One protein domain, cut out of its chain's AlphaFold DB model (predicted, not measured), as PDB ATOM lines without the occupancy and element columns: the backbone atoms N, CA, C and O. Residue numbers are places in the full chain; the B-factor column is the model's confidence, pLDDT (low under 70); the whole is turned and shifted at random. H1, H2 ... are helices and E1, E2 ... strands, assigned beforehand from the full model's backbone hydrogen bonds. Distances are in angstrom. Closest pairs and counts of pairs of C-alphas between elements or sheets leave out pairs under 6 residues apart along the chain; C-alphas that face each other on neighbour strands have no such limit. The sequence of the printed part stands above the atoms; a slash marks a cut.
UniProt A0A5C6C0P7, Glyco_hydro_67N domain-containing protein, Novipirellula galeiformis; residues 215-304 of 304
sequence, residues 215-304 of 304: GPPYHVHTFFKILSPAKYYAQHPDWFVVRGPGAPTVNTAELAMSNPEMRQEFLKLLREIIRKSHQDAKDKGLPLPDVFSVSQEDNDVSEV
ATOM      1  N   GLY A 215      43.064  48.043  -2.610       92.31
ATOM      2  CA  GLY A 215      43.963  46.918  -2.701       92.31
ATOM      3  C   GLY A 215      45.018  47.140  -3.788       92.31
ATOM      4  O   GLY A 215      44.768  47.853  -4.765       92.31
ATOM      5  N   PRO A 216      46.206  46.530  -3.638       93.31
ATOM      6  CA  PRO A 216      47.248  46.620  -4.646       93.31
ATOM      7  C   PRO A 216      46.747  46.116  -6.013       93.31
ATOM      8  O   PRO A 216      45.816  45.312  -6.079       93.31
ATOM      9  N   PRO A 217      47.388  46.538  -7.113       93.00
ATOM     10  CA  PRO A 217      48.618  47.331  -7.139       93.00
ATOM     11  C   PRO A 217      48.400  48.849  -7.072       93.00
ATOM     12  O   PRO A 217      49.359  49.565  -6.802       93.00
ATOM     13  N   TYR A 218      47.190  49.346  -7.351       92.25
ATOM     14  CA  TYR A 218      46.897  50.780  -7.365       92.25
ATOM     15  C   TYR A 218      45.382  51.051  -7.373       92.25
ATOM     16  O   TYR A 218      44.577  50.123  -7.440       92.25
ATOM     17  N   HIS A 219      44.992  52.326  -7.315       90.06
ATOM     18  CA  HIS A 219      43.587  52.742  -7.275       90.06
ATOM     19  C   HIS A 219      42.969  53.000  -8.668       90.06
ATOM     20  O   HIS A 219      41.748  52.982  -8.813       90.06
ATOM     21  N   VAL A 220      43.800  53.161  -9.701       91.75
ATOM     22  CA  VAL A 220      43.440  53.330 -11.126       91.75
ATOM     23  C   VAL A 220      44.535  52.713 -12.013       91.75
ATOM     24  O   VAL A 220      45.561  52.289 -11.484       91.75
ATOM     25  N   HIS A 221      44.337  52.643 -13.333       92.94
ATOM     26  CA  HIS A 221      45.324  52.156 -14.320       92.94
ATOM     27  C   HIS A 221      46.022  50.853 -13.889       92.94
ATOM     28  O   HIS A 221      47.231  50.804 -13.642       92.94
ATOM     29  N   THR A 222      45.219  49.813 -13.635       95.50
ATOM     30  CA  THR A 222      45.687  48.579 -12.988       95.50
ATOM     31  C   THR A 222      45.907  47.420 -13.944       95.50
ATOM     32  O   THR A 222      46.528  46.434 -13.542       95.50
ATOM     33  N   PHE A 223      45.442  47.509 -15.189       96.19
ATOM     34  CA  PHE A 223      45.521  46.424 -16.163       96.19
ATOM     35  C   PHE A 223      46.946  45.906 -16.348       96.19
ATOM     36  O   PHE A 223      47.215  44.741 -16.049       96.19
ATOM     37  N   PHE A 224      47.886  46.764 -16.734       95.81
ATOM     38  CA  PHE A 224      49.275  46.369 -16.976       95.81
ATOM     39  C   PHE A 224      50.102  46.227 -15.701       95.81
ATOM     40  O   PHE A 224      51.168  45.604 -15.724       95.81
ATOM     41  N   LYS A 225      49.598  46.730 -14.569       95.50
ATOM     42  CA  LYS A 225      50.172  46.449 -13.244       95.50
ATOM     43  C   LYS A 225      49.854  45.028 -12.769       95.50
ATOM     44  O   LYS A 225      50.662  44.439 -12.056       95.50
ATOM     45  N   ILE A 226      48.695  44.485 -13.147       96.94
ATOM     46  CA  ILE A 226      48.285  43.112 -12.822       96.94
ATOM     47  C   ILE A 226      48.816  42.138 -13.881       96.94
ATOM     48  O   ILE A 226      49.458  41.148 -13.535       96.94
ATOM     49  N   LEU A 227      48.597  42.431 -15.165       97.44
ATOM     50  CA  LEU A 227      49.003  41.604 -16.299       97.44
ATOM     51  C   LEU A 227      49.875  42.428 -17.251       97.44
ATOM     52  O   LEU A 227      49.400  43.115 -18.149       97.44
ATOM     53  N   SER A 228      51.190  42.353 -17.041       95.62
ATOM     54  CA  SER A 228      52.156  43.162 -17.787       95.62
ATOM     55  C   SER A 228      52.398  42.640 -19.215       95.62
ATOM     56  O   SER A 228      52.754  41.463 -19.373       95.62
ATOM     57  N   PRO A 229      52.350  43.506 -20.249       95.38
ATOM     58  CA  PRO A 229      52.748  43.144 -21.609       95.38
ATOM     59  C   PRO A 229      54.170  42.600 -21.706       95.38
ATOM     60  O   PRO A 229      54.415  41.647 -22.440       95.38
ATOM     61  N   ALA A 230      55.095  43.137 -20.904       95.38
ATOM     62  CA  ALA A 230      56.488  42.694 -20.883       95.38
ATOM     63  C   ALA A 230      56.633  41.204 -20.533       95.38
ATOM     64  O   ALA A 230      57.595  40.564 -20.952       95.38
ATOM     65  N   LYS A 231      55.678  40.646 -19.779       96.69
ATOM     66  CA  LYS A 231      55.668  39.235 -19.382       96.69
ATOM     67  C   LYS A 231      54.875  38.354 -20.348       96.69
ATOM     68  O   LYS A 231      55.316  37.246 -20.635       96.69
ATOM     69  N   TYR A 232      53.714  38.815 -20.814       97.25
ATOM     70  CA  TYR A 232      52.750  37.948 -21.502       97.25
ATOM     71  C   TYR A 232      52.713  38.125 -23.026       97.25
ATOM     72  O   TYR A 232      52.392  37.166 -23.722       97.25
ATOM     73  N   TYR A 233      53.094  39.284 -23.576       96.75
ATOM     74  CA  TYR A 233      52.871  39.585 -24.998       96.75
ATOM     75  C   TYR A 233      53.587  38.631 -25.963       96.75
ATOM     76  O   TYR A 233      53.026  38.252 -26.983       96.75
ATOM     77  N   ALA A 234      54.808  38.200 -25.635       96.12
ATOM     78  CA  ALA A 234      55.581  37.315 -26.511       96.12
ATOM     79  C   ALA A 234      54.917  35.943 -26.729       96.12
ATOM     80  O   ALA A 234      55.120  35.327 -27.772       96.12
ATOM     81  N   GLN A 235      54.152  35.462 -25.745       97.62
ATOM     82  CA  GLN A 235      53.461  34.167 -25.792       97.62
ATOM     83  C   GLN A 235      51.977  34.319 -26.136       97.62
ATOM     84  O   GLN A 235      51.386  33.402 -26.696       97.62
ATOM     85  N   HIS A 236      51.399  35.479 -25.822       97.19
ATOM     86  CA  HIS A 236      49.976  35.763 -25.947       97.19
ATOM     87  C   HIS A 236      49.744  37.147 -26.578       97.19
ATOM     88  O   HIS A 236      49.276  38.069 -25.905       97.19
ATOM     89  N   PRO A 237      50.112  37.356 -27.854       95.75
ATOM     90  CA  PRO A 237      49.918  38.650 -28.506       95.75
ATOM     91  C   PRO A 237      48.434  39.028 -28.642       95.75
ATOM     92  O   PRO A 237      48.095  40.204 -28.606       95.75
ATOM     93  N   ASP A 238      47.549  38.034 -28.726       95.81
ATOM     94  CA  ASP A 238      46.087  38.150 -28.798       95.81
ATOM     95  C   ASP A 238      45.421  38.552 -27.468       95.81
ATOM     96  O   ASP A 238      44.207  38.754 -27.413       95.81
ATOM     97  N   TRP A 239      46.195  38.672 -26.386       97.38
ATOM     98  CA  TRP A 239      45.725  39.204 -25.103       97.38
ATOM     99  C   TRP A 239      45.772  40.734 -25.042       97.38
ATOM    100  O   TRP A 239      45.302  41.320 -24.066       97.38
ATOM    101  N   PHE A 240      46.333  41.385 -26.063       95.75
ATOM    102  CA  PHE A 240      46.557  42.824 -26.101       95.75
ATOM    103  C   PHE A 240      45.949  43.430 -27.362       95.75
ATOM    104  O   PHE A 240      46.165  42.949 -28.473       95.75
ATOM    105  N   VAL A 241      45.233  44.537 -27.196       94.25
ATOM    106  CA  VAL A 241      44.806  45.395 -28.302       94.25
ATOM    107  C   VAL A 241      45.878  46.454 -28.468       94.25
ATOM    108  O   VAL A 241      46.069  47.260 -27.565       94.25
ATOM    109  N   VAL A 242      46.598  46.452 -29.590       93.56
ATOM    110  CA  VAL A 242      47.721  47.374 -29.823       93.56
ATOM    111  C   VAL A 242      47.361  48.374 -30.912       93.56
ATOM    112  O   VAL A 242      47.008  48.011 -32.034       93.56
ATOM    113  N   ARG A 243      47.483  49.660 -30.592       90.88
ATOM    114  CA  ARG A 243      47.381  50.761 -31.545       90.88
ATOM    115  C   ARG A 243      48.734  50.991 -32.211       90.88
ATOM    116  O   ARG A 243      49.681  51.459 -31.583       90.88
ATOM    117  N   GLY A 244      48.767  50.779 -33.524       86.88
ATOM    118  CA  GLY A 244      49.948  51.031 -34.347       86.88
ATOM    119  C   GLY A 244      50.995  49.914 -34.268       86.88
ATOM    120  O   GLY A 244      50.779  48.892 -33.617       86.88
ATOM    121  N   PRO A 245      52.121  50.067 -34.983       85.88
ATOM    122  CA  PRO A 245      53.183  49.074 -34.987       85.88
ATOM    123  C   PRO A 245      53.994  49.118 -33.686       85.88
ATOM    124  O   PRO A 245      54.243  50.187 -33.132       85.88
ATOM    125  N   GLY A 246      54.491  47.960 -33.253       87.06
ATOM    126  CA  GLY A 246      55.399  47.838 -32.112       87.06
ATOM    127  C   GLY A 246      54.860  46.941 -31.001       87.06
ATOM    128  O   GLY A 246      53.780  46.366 -31.107       87.06
ATOM    129  N   ALA A 247      55.656  46.789 -29.944       88.38
ATOM    130  CA  ALA A 247      55.232  46.072 -28.749       88.38
ATOM    131  C   ALA A 247      54.230  46.920 -27.930       88.38
ATOM    132  O   ALA A 247      54.325  48.152 -27.952       88.38
ATOM    133  N   PRO A 248      53.303  46.290 -27.184       91.50
ATOM    134  CA  PRO A 248      52.350  46.999 -26.344       91.50
ATOM    135  C   PRO A 248      53.066  47.814 -25.263       91.50
ATOM    136  O   PRO A 248      53.942  47.309 -24.556       91.50
ATOM    137  N   THR A 249      52.652  49.067 -25.103       91.06
ATOM    138  CA  THR A 249      53.062  49.953 -24.005       91.06
ATOM    139  C   THR A 249      51.821  50.529 -23.333       91.06
ATOM    140  O   THR A 249      50.745  50.497 -23.923       91.06
ATOM    141  N   VAL A 250      51.975  51.131 -22.149       89.88
ATOM    142  CA  VAL A 250      50.882  51.830 -21.436       89.88
ATOM    143  C   VAL A 250      50.184  52.914 -22.271       89.88
ATOM    144  O   VAL A 250      49.041  53.244 -21.995       89.88
ATOM    145  N   ASN A 251      50.843  53.448 -23.306       90.81
ATOM    146  CA  ASN A 251      50.291  54.500 -24.168       90.81
ATOM    147  C   ASN A 251      49.690  53.961 -25.472       90.81
ATOM    148  O   ASN A 251      49.047  54.701 -26.215       90.81
ATOM    149  N   THR A 252      49.990  52.709 -25.821       92.56
ATOM    150  CA  THR A 252      49.711  52.157 -27.153       92.56
ATOM    151  C   THR A 252      48.884  50.891 -27.108       92.56
ATOM    152  O   THR A 252      48.613  50.336 -28.168       92.56
ATOM    153  N   ALA A 253      48.483  50.411 -25.934       94.50
ATOM    154  CA  ALA A 253      47.733  49.179 -25.851       94.50
ATOM    155  C   ALA A 253      46.839  49.074 -24.624       94.50
ATOM    156  O   ALA A 253      47.131  49.647 -23.583       94.50
ATOM    157  N   GLU A 254      45.831  48.220 -24.754       95.00
ATOM    158  CA  GLU A 254      44.965  47.769 -23.669       95.00
ATOM    159  C   GLU A 254      44.915  46.242 -23.604       95.00
ATOM    160  O   GLU A 254      45.332  45.545 -24.534       95.00
ATOM    161  N   LEU A 255      44.395  45.707 -22.499       95.88
ATOM    162  CA  LEU A 255      44.063  44.283 -22.429       95.88
ATOM    163  C   LEU A 255      42.838  43.985 -23.300       95.88
ATOM    164  O   LEU A 255      41.817  44.665 -23.202       95.88
ATOM    165  N   ALA A 256      42.921  42.924 -24.103       95.44
ATOM    166  CA  ALA A 256      41.807  42.427 -24.904       95.44
ATOM    167  C   ALA A 256      40.778  41.729 -23.999       95.44
ATOM    168  O   ALA A 256      40.793  40.506 -23.838       95.44
ATOM    169  N   MET A 257      39.907  42.501 -23.338       93.19
ATOM    170  CA  MET A 257      38.923  41.992 -22.374       93.19
ATOM    171  C   MET A 257      37.927  41.013 -22.998       93.19
ATOM    172  O   MET A 257      37.277  40.281 -22.254       93.19
ATOM    173  N   SER A 258      37.840  40.931 -24.325       94.50
ATOM    174  CA  SER A 258      37.117  39.899 -25.073       94.50
ATOM    175  C   SER A 258      37.772  38.503 -25.023       94.50
ATOM    176  O   SER A 258      37.054  37.497 -25.070       94.50
ATOM    177  N   ASN A 259      39.087  38.403 -24.798       97.69
ATOM    178  CA  ASN A 259      39.831  37.140 -24.781       97.69
ATOM    179  C   ASN A 259      39.580  36.320 -23.488       97.69
ATOM    180  O   ASN A 259      39.897  36.780 -22.383       97.69
ATOM    181  N   PRO A 260      39.015  35.098 -23.574       97.94
ATOM    182  CA  PRO A 260      38.659  34.312 -22.394       97.94
ATOM    183  C   PRO A 260      39.864  33.783 -21.606       97.94
ATOM    184  O   PRO A 260      39.777  33.721 -20.380       97.94
ATOM    185  N   GLU A 261      40.966  33.423 -22.264       98.38
ATOM    186  CA  GLU A 261      42.166  32.902 -21.593       98.38
ATOM    187  C   GLU A 261      42.886  34.013 -20.823       98.38
ATOM    188  O   GLU A 261      43.228  33.835 -19.652       98.38
ATOM    189  N   MET A 262      42.991  35.200 -21.429       97.88
ATOM    190  CA  MET A 262      43.517  36.395 -20.766       97.88
ATOM    191  C   MET A 262      42.736  36.707 -19.487       97.88
ATOM    192  O   MET A 262      43.329  36.843 -18.413       97.88
ATOM    193  N   ARG A 263      41.393  36.748 -19.560       97.94
ATOM    194  CA  ARG A 263      40.543  37.009 -18.384       97.94
ATOM    195  C   ARG A 263      40.746  35.972 -17.277       97.94
ATOM    196  O   ARG A 263      40.675  36.326 -16.099       97.94
ATOM    197  N   GLN A 264      40.977  34.704 -17.624       98.44
ATOM    198  CA  GLN A 264      41.233  33.649 -16.639       98.44
ATOM    199  C   GLN A 264      42.563  33.862 -15.910       98.44
ATOM    200  O   GLN A 264      42.595  33.789 -14.678       98.44
ATOM    201  N   GLU A 265      43.639  34.176 -16.636       98.56
ATOM    202  CA  GLU A 265      44.941  34.463 -16.024       98.56
ATOM    203  C   GLU A 265      44.898  35.766 -15.213       98.56
ATOM    204  O   GLU A 265      45.351  35.788 -14.069       98.56
ATOM    205  N   PHE A 266      44.258  36.822 -15.725       98.38
ATOM    206  CA  PHE A 266      44.052  38.068 -14.984       98.38
ATOM    207  C   PHE A 266      43.329  37.819 -13.654       98.38
ATOM    208  O   PHE A 266      43.771  38.273 -12.597       98.38
ATOM    209  N   LEU A 267      42.239  37.044 -13.676       97.94
ATOM    210  CA  LEU A 267      41.478  36.703 -12.475       97.94
ATOM    211  C   LEU A 267      42.306  35.887 -11.475       97.94
ATOM    212  O   LEU A 267      42.177  36.082 -10.263       97.94
ATOM    213  N   LYS A 268      43.154  34.972 -11.953       98.44
ATOM    214  CA  LYS A 268      44.081  34.216 -11.103       98.44
ATOM    215  C   LYS A 268      45.069  35.152 -10.400       98.44
ATOM    216  O   LYS A 268      45.165  35.088  -9.173       98.44
ATOM    217  N   LEU A 269      45.718  36.052 -11.142       98.31
ATOM    218  CA  LEU A 269      46.667  37.031 -10.598       98.31
ATOM    219  C   LEU A 269      45.987  37.965  -9.591       98.31
ATOM    220  O   LEU A 269      46.476  38.137  -8.475       98.31
ATOM    221  N   LEU A 270      44.807  38.493  -9.922       97.69
ATOM    222  CA  LEU A 270      44.035  39.342  -9.014       97.69
ATOM    223  C   LEU A 270      43.687  38.611  -7.705       97.69
ATOM    224  O   LEU A 270      43.838  39.170  -6.621       97.69
ATOM    225  N   ARG A 271      43.281  37.336  -7.764       97.94
ATOM    226  CA  ARG A 271      43.007  36.526  -6.561       97.94
ATOM    227  C   ARG A 271      44.251  36.273  -5.710       97.94
ATOM    228  O   ARG A 271      44.125  36.123  -4.495       97.94
ATOM    229  N   GLU A 272      45.424  36.141  -6.318       98.00
ATOM    230  CA  GLU A 272      46.699  36.038  -5.595       98.00
ATOM    231  C   GLU A 272      47.035  37.353  -4.889       98.00
ATOM    232  O   GLU A 272      47.339  37.344  -3.694       98.00
ATOM    233  N   ILE A 273      46.879  38.478  -5.592       97.44
ATOM    234  CA  ILE A 273      47.079  39.829  -5.061       97.44
ATOM    235  C   ILE A 273      46.151  40.094  -3.869       97.44
ATOM    236  O   ILE A 273      46.628  40.503  -2.810       97.44
ATOM    237  N   ILE A 274      44.852  39.792  -3.992       97.38
ATOM    238  CA  ILE A 274      43.873  39.956  -2.905       97.38
ATOM    239  C   ILE A 274      44.315  39.168  -1.666       97.38
ATOM    240  O   ILE A 274      44.470  39.750  -0.592       97.38
ATOM    241  N   ARG A 275      44.594  37.864  -1.816       97.50
ATOM    242  CA  ARG A 275      45.012  36.997  -0.700       97.50
ATOM    243  C   ARG A 275      46.275  37.510  -0.015       97.50
ATOM    244  O   ARG A 275      46.310  37.576   1.211       97.50
ATOM    245  N   LYS A 276      47.286  37.894  -0.799       97.31
ATOM    246  CA  LYS A 276      48.539  38.437  -0.271       97.31
ATOM    247  C   LYS A 276      48.305  39.748   0.480       97.31
ATOM    248  O   LYS A 276      48.761  39.885   1.607       97.31
ATOM    249  N   SER A 277      47.539  40.671  -0.102       95.69
ATOM    250  CA  SER A 277      47.267  41.976   0.512       95.69
ATOM    251  C   SER A 277      46.520  41.865   1.843       95.69
ATOM    252  O   SER A 277      46.819  42.598   2.781       95.69
ATOM    253  N   HIS A 278      45.590  40.913   1.962       95.62
ATOM    254  CA  HIS A 278      44.880  40.652   3.213       95.62
ATOM    255  C   HIS A 278      45.798  40.083   4.291       95.62
ATOM    256  O   HIS A 278      45.621  40.416   5.459       95.62
ATOM    257  N   GLN A 279      46.765  39.240   3.922       96.25
ATOM    258  CA  GLN A 279      47.768  38.753   4.867       96.25
ATOM    259  C   GLN A 279      48.684  39.895   5.324       96.25
ATOM    260  O   GLN A 279      48.797  40.135   6.523       96.25
ATOM    261  N   ASP A 280      49.236  40.660   4.380       93.12
ATOM    262  CA  ASP A 280      50.146  41.770   4.671       93.12
ATOM    263  C   ASP A 280      49.477  42.842   5.563       93.12
ATOM    264  O   ASP A 280      50.120  43.412   6.446       93.12
ATOM    265  N   ALA A 281      48.182  43.121   5.359       90.19
ATOM    266  CA  ALA A 281      47.411  44.044   6.194       90.19
ATOM    267  C   ALA A 281      47.201  43.513   7.622       90.19
ATOM    268  O   ALA A 281      47.377  44.269   8.579       90.19
ATOM    269  N   LYS A 282      46.891  42.217   7.788       90.31
ATOM    270  CA  LYS A 282      46.775  41.582   9.116       90.31
ATOM    271  C   LYS A 282      48.088  41.650   9.885       90.31
ATOM    272  O   LYS A 282      48.075  42.047  11.045       90.31
ATOM    273  N   ASP A 283      49.198  41.326   9.228       91.31
ATOM    274  CA  ASP A 283      50.527  41.309   9.849       91.31
ATOM    275  C   ASP A 283      50.948  42.703  10.345       91.31
ATOM    276  O   ASP A 283      51.660  42.831  11.337       91.31
ATOM    277  N   LYS A 284      50.468  43.760   9.677       86.44
ATOM    278  CA  LYS A 284      50.733  45.164  10.028       86.44
ATOM    279  C   LYS A 284      49.675  45.791  10.941       86.44
ATOM    280  O   LYS A 284      49.815  46.956  11.301       86.44
ATOM    281  N   GLY A 285      48.608  45.066  11.285       84.06
ATOM    282  CA  GLY A 285      47.483  45.615  12.049       84.06
ATOM    283  C   GLY A 285      46.729  46.738  11.322       84.06
ATOM    284  O   GLY A 285      46.209  47.647  11.966       84.06
ATOM    285  N   LEU A 286      46.689  46.702   9.989       87.00
ATOM    286  CA  LEU A 286      46.005  47.688   9.150       87.00
ATOM    287  C   LEU A 286      44.620  47.183   8.705       87.00
ATOM    288  O   LEU A 286      44.381  45.971   8.671       87.00
ATOM    289  N   PRO A 287      43.695  48.088   8.329       87.62
ATOM    290  CA  PRO A 287      42.439  47.701   7.696       87.62
ATOM    291  C   PRO A 287      42.667  46.848   6.441       87.62
ATOM    292  O   PRO A 287      43.594  47.090   5.668       87.62
ATOM    293  N   LEU A 288      41.802  45.856   6.219       91.31
ATOM    294  CA  LEU A 288      41.853  45.043   5.005       91.31
ATOM    295  C   LEU A 288      41.372  45.875   3.807       91.31
ATOM    296  O   LEU A 288      40.295  46.470   3.906       91.31
ATOM    297  N   PRO A 289      42.092  45.877   2.671       92.19
ATOM    298  CA  PRO A 289      41.564  46.458   1.448       92.19
ATOM    299  C   PRO A 289      40.345  45.659   0.981       92.19
ATOM    300  O   PRO A 289      40.389  44.429   0.861       92.19
ATOM    301  N   ASP A 290      39.253  46.362   0.713       91.88
ATOM    302  CA  ASP A 290      37.971  45.791   0.292       91.88
ATOM    303  C   ASP A 290      37.518  46.277  -1.093       91.88
ATOM    304  O   ASP A 290      36.534  45.775  -1.636       91.88
ATOM    305  N   VAL A 291      38.273  47.195  -1.701       93.25
ATOM    306  CA  VAL A 291      38.072  47.685  -3.066       93.25
ATOM    307  C   VAL A 291      39.343  47.441  -3.872       93.25
ATOM    308  O   VAL A 291      40.420  47.866  -3.471       93.25
ATOM    309  N   PHE A 292      39.225  46.775  -5.019       95.50
ATOM    310  CA  PHE A 292      40.333  46.532  -5.945       95.50
ATOM    311  C   PHE A 292      39.960  47.115  -7.299       95.50
ATOM    312  O   PHE A 292      38.906  46.787  -7.846       95.50
ATOM    313  N   SER A 293      40.810  47.993  -7.823       94.88
ATOM    314  CA  SER A 293      40.557  48.631  -9.109       94.88
ATOM    315  C   SER A 293      40.934  47.692 -10.252       94.88
ATOM    316  O   SER A 293      42.010  47.092 -10.249       94.88
ATOM    317  N   VAL A 294      40.041  47.562 -11.229       95.12
ATOM    318  CA  VAL A 294      40.240  46.809 -12.473       95.12
ATOM    319  C   VAL A 294      39.898  47.774 -13.597       95.12
ATOM    320  O   VAL A 294      38.736  47.896 -13.982       95.12
ATOM    321  N   SER A 295      40.897  48.524 -14.055       93.94
ATOM    322  CA  SER A 295      40.697  49.628 -14.993       93.94
ATOM    323  C   SER A 295      41.815  49.724 -16.025       93.94
ATOM    324  O   SER A 295      42.976  49.447 -15.707       93.94
ATOM    325  N   GLN A 296      41.432  50.191 -17.213       92.81
ATOM    326  CA  GLN A 296      42.295  50.476 -18.361       92.81
ATOM    327  C   GLN A 296      43.423  51.457 -18.021       92.81
ATOM    328  O   GLN A 296      43.332  52.229 -17.053       92.81
ATOM    329  N   GLU A 297      44.487  51.415 -18.816       91.12
ATOM    330  CA  GLU A 297      45.550  52.412 -18.767       91.12
ATOM    331  C   GLU A 297      45.051  53.747 -19.348       91.12
ATOM    332  O   GLU A 297      43.975  53.838 -19.937       91.12
ATOM    333  N   ASP A 298      45.797  54.825 -19.112       84.50
ATOM    334  CA  ASP A 298      45.397  56.177 -19.523       84.50
ATOM    335  C   ASP A 298      45.689  56.408 -21.018       84.50
ATOM    336  O   ASP A 298      46.611  57.135 -21.398       84.50
ATOM    337  N   ASN A 299      44.964  55.698 -21.885       82.75
ATOM    338  CA  ASN A 299      45.088  55.803 -23.335       82.75
ATOM    339  C   ASN A 299      43.734  55.623 -24.053       82.75
ATOM    340  O   ASN A 299      42.762  55.117 -23.503       82.75
ATOM    341  N   ASP A 300      43.681  56.030 -25.323       74.81
ATOM    342  CA  ASP A 300      42.458  55.972 -26.139       74.81
ATOM    343  C   ASP A 300      42.288  54.638 -26.908       74.81
ATOM    344  O   ASP A 300      41.595  54.579 -27.933       74.81
ATOM    345  N   VAL A 301      42.986  53.564 -26.537       75.81
ATOM    346  CA  VAL A 301      42.902  52.293 -27.274       75.81
ATOM    347  C   VAL A 301      41.589  51.583 -26.934       75.81
ATOM    348  O   VAL A 301      41.289  51.311 -25.779       75.81
ATOM    349  N   SER A 302      40.786  51.277 -27.954       63.38
ATOM    350  CA  SER A 302      39.497  50.586 -27.815       63.38
ATOM    351  C   SER A 302      39.451  49.317 -28.666       63.38
ATOM    352  O   SER A 302      40.033  49.271 -29.753       63.38
ATOM    353  N   GLU A 303      38.760  48.288 -28.163       58.22
ATOM    354  CA  GLU A 303      38.275  47.178 -28.992       58.22
ATOM    355  C   GLU A 303      37.211  47.746 -29.949       58.22
ATOM    356  O   GLU A 303      36.274  48.408 -29.497       58.22
ATOM    357  N   VAL A 304      37.388  47.537 -31.258       50.00
ATOM    358  CA  VAL A 304      36.397  47.888 -32.294       50.00
ATOM    359  C   VAL A 304      35.498  46.691 -32.559       50.00
ATOM    360  O   VAL A 304      36.057  45.581 -32.710       50.00
TER     361      VAL A 304
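AT A GLANCE: This is residues 215 to 304 of the 304 residues of the protein "Glyco_hydro_67N domain-containing protein" of Novipirellula galeiformis (UniProt A0A5C6C0P7). What does one see first? One long helix, H3, runs along much of the length, and near its first residues lies a loop-rich head with the two-stranded hairpin E1 and E2 and the short helix H2, while the short H1 sits near the middle. After H3, residues 284 to 304, with no named element, fold back along the long axis toward the hairpin. What is it built of? The printed part has 90 residues, with three named helices and two named strands in the order H1, H2, E1, E2, H3; the sheet E1 - E2 is antiparallel, and the class is mostly helix, with under half of the residues in named elements. How compact is it? It is only just compact, close to loose, with a radius of gyration of the C-alphas of 14.4 A and spans of 47 by 23 by 20 A.

HOW THE PARTS SIT: What does H1, residues 223 to 226, touch? It only just touches H3, residues 260 to 283, with 3 pairs of C-alphas within 8 A, the closest those of Ile 226 and Leu 269, 6.7 A apart; H3 does so with residues 266 to 270 alone. Where is H2, residues 229 to 232? It meets H1 only through their link and is apart from H3. How do E1, residues 240 to 242, and E2, residues 253 to 255, pair? They form an antiparallel hairpin at 159 degrees, with N 241 and O 254 within hydrogen-bond range at 2.8 A. Are the helix backbones whole? In H3 every O i to N i+4 pair is within hydrogen-bond range; H1 and H2 are too short for such a pair.

IN THESE COORDINATES: Where does H1 begin? C-alpha 223 is at (45.521, 46.424, -16.163). Where does H3 run? It goes from C-alpha 260 at (38.659, 34.312, -22.394) to C-alpha 283 at (50.527, 41.309, 9.849), 35.1 A.

THE WHOLE: How far does it reach? The two C-alphas farthest apart, those of Pro 245 and Gly 285, are 47.5 A apart. Is it unbroken and confident? The printed part has no cut and no long link; the mean pLDDT of the printed part is 92.3, and residues 302 to 304 are under 70.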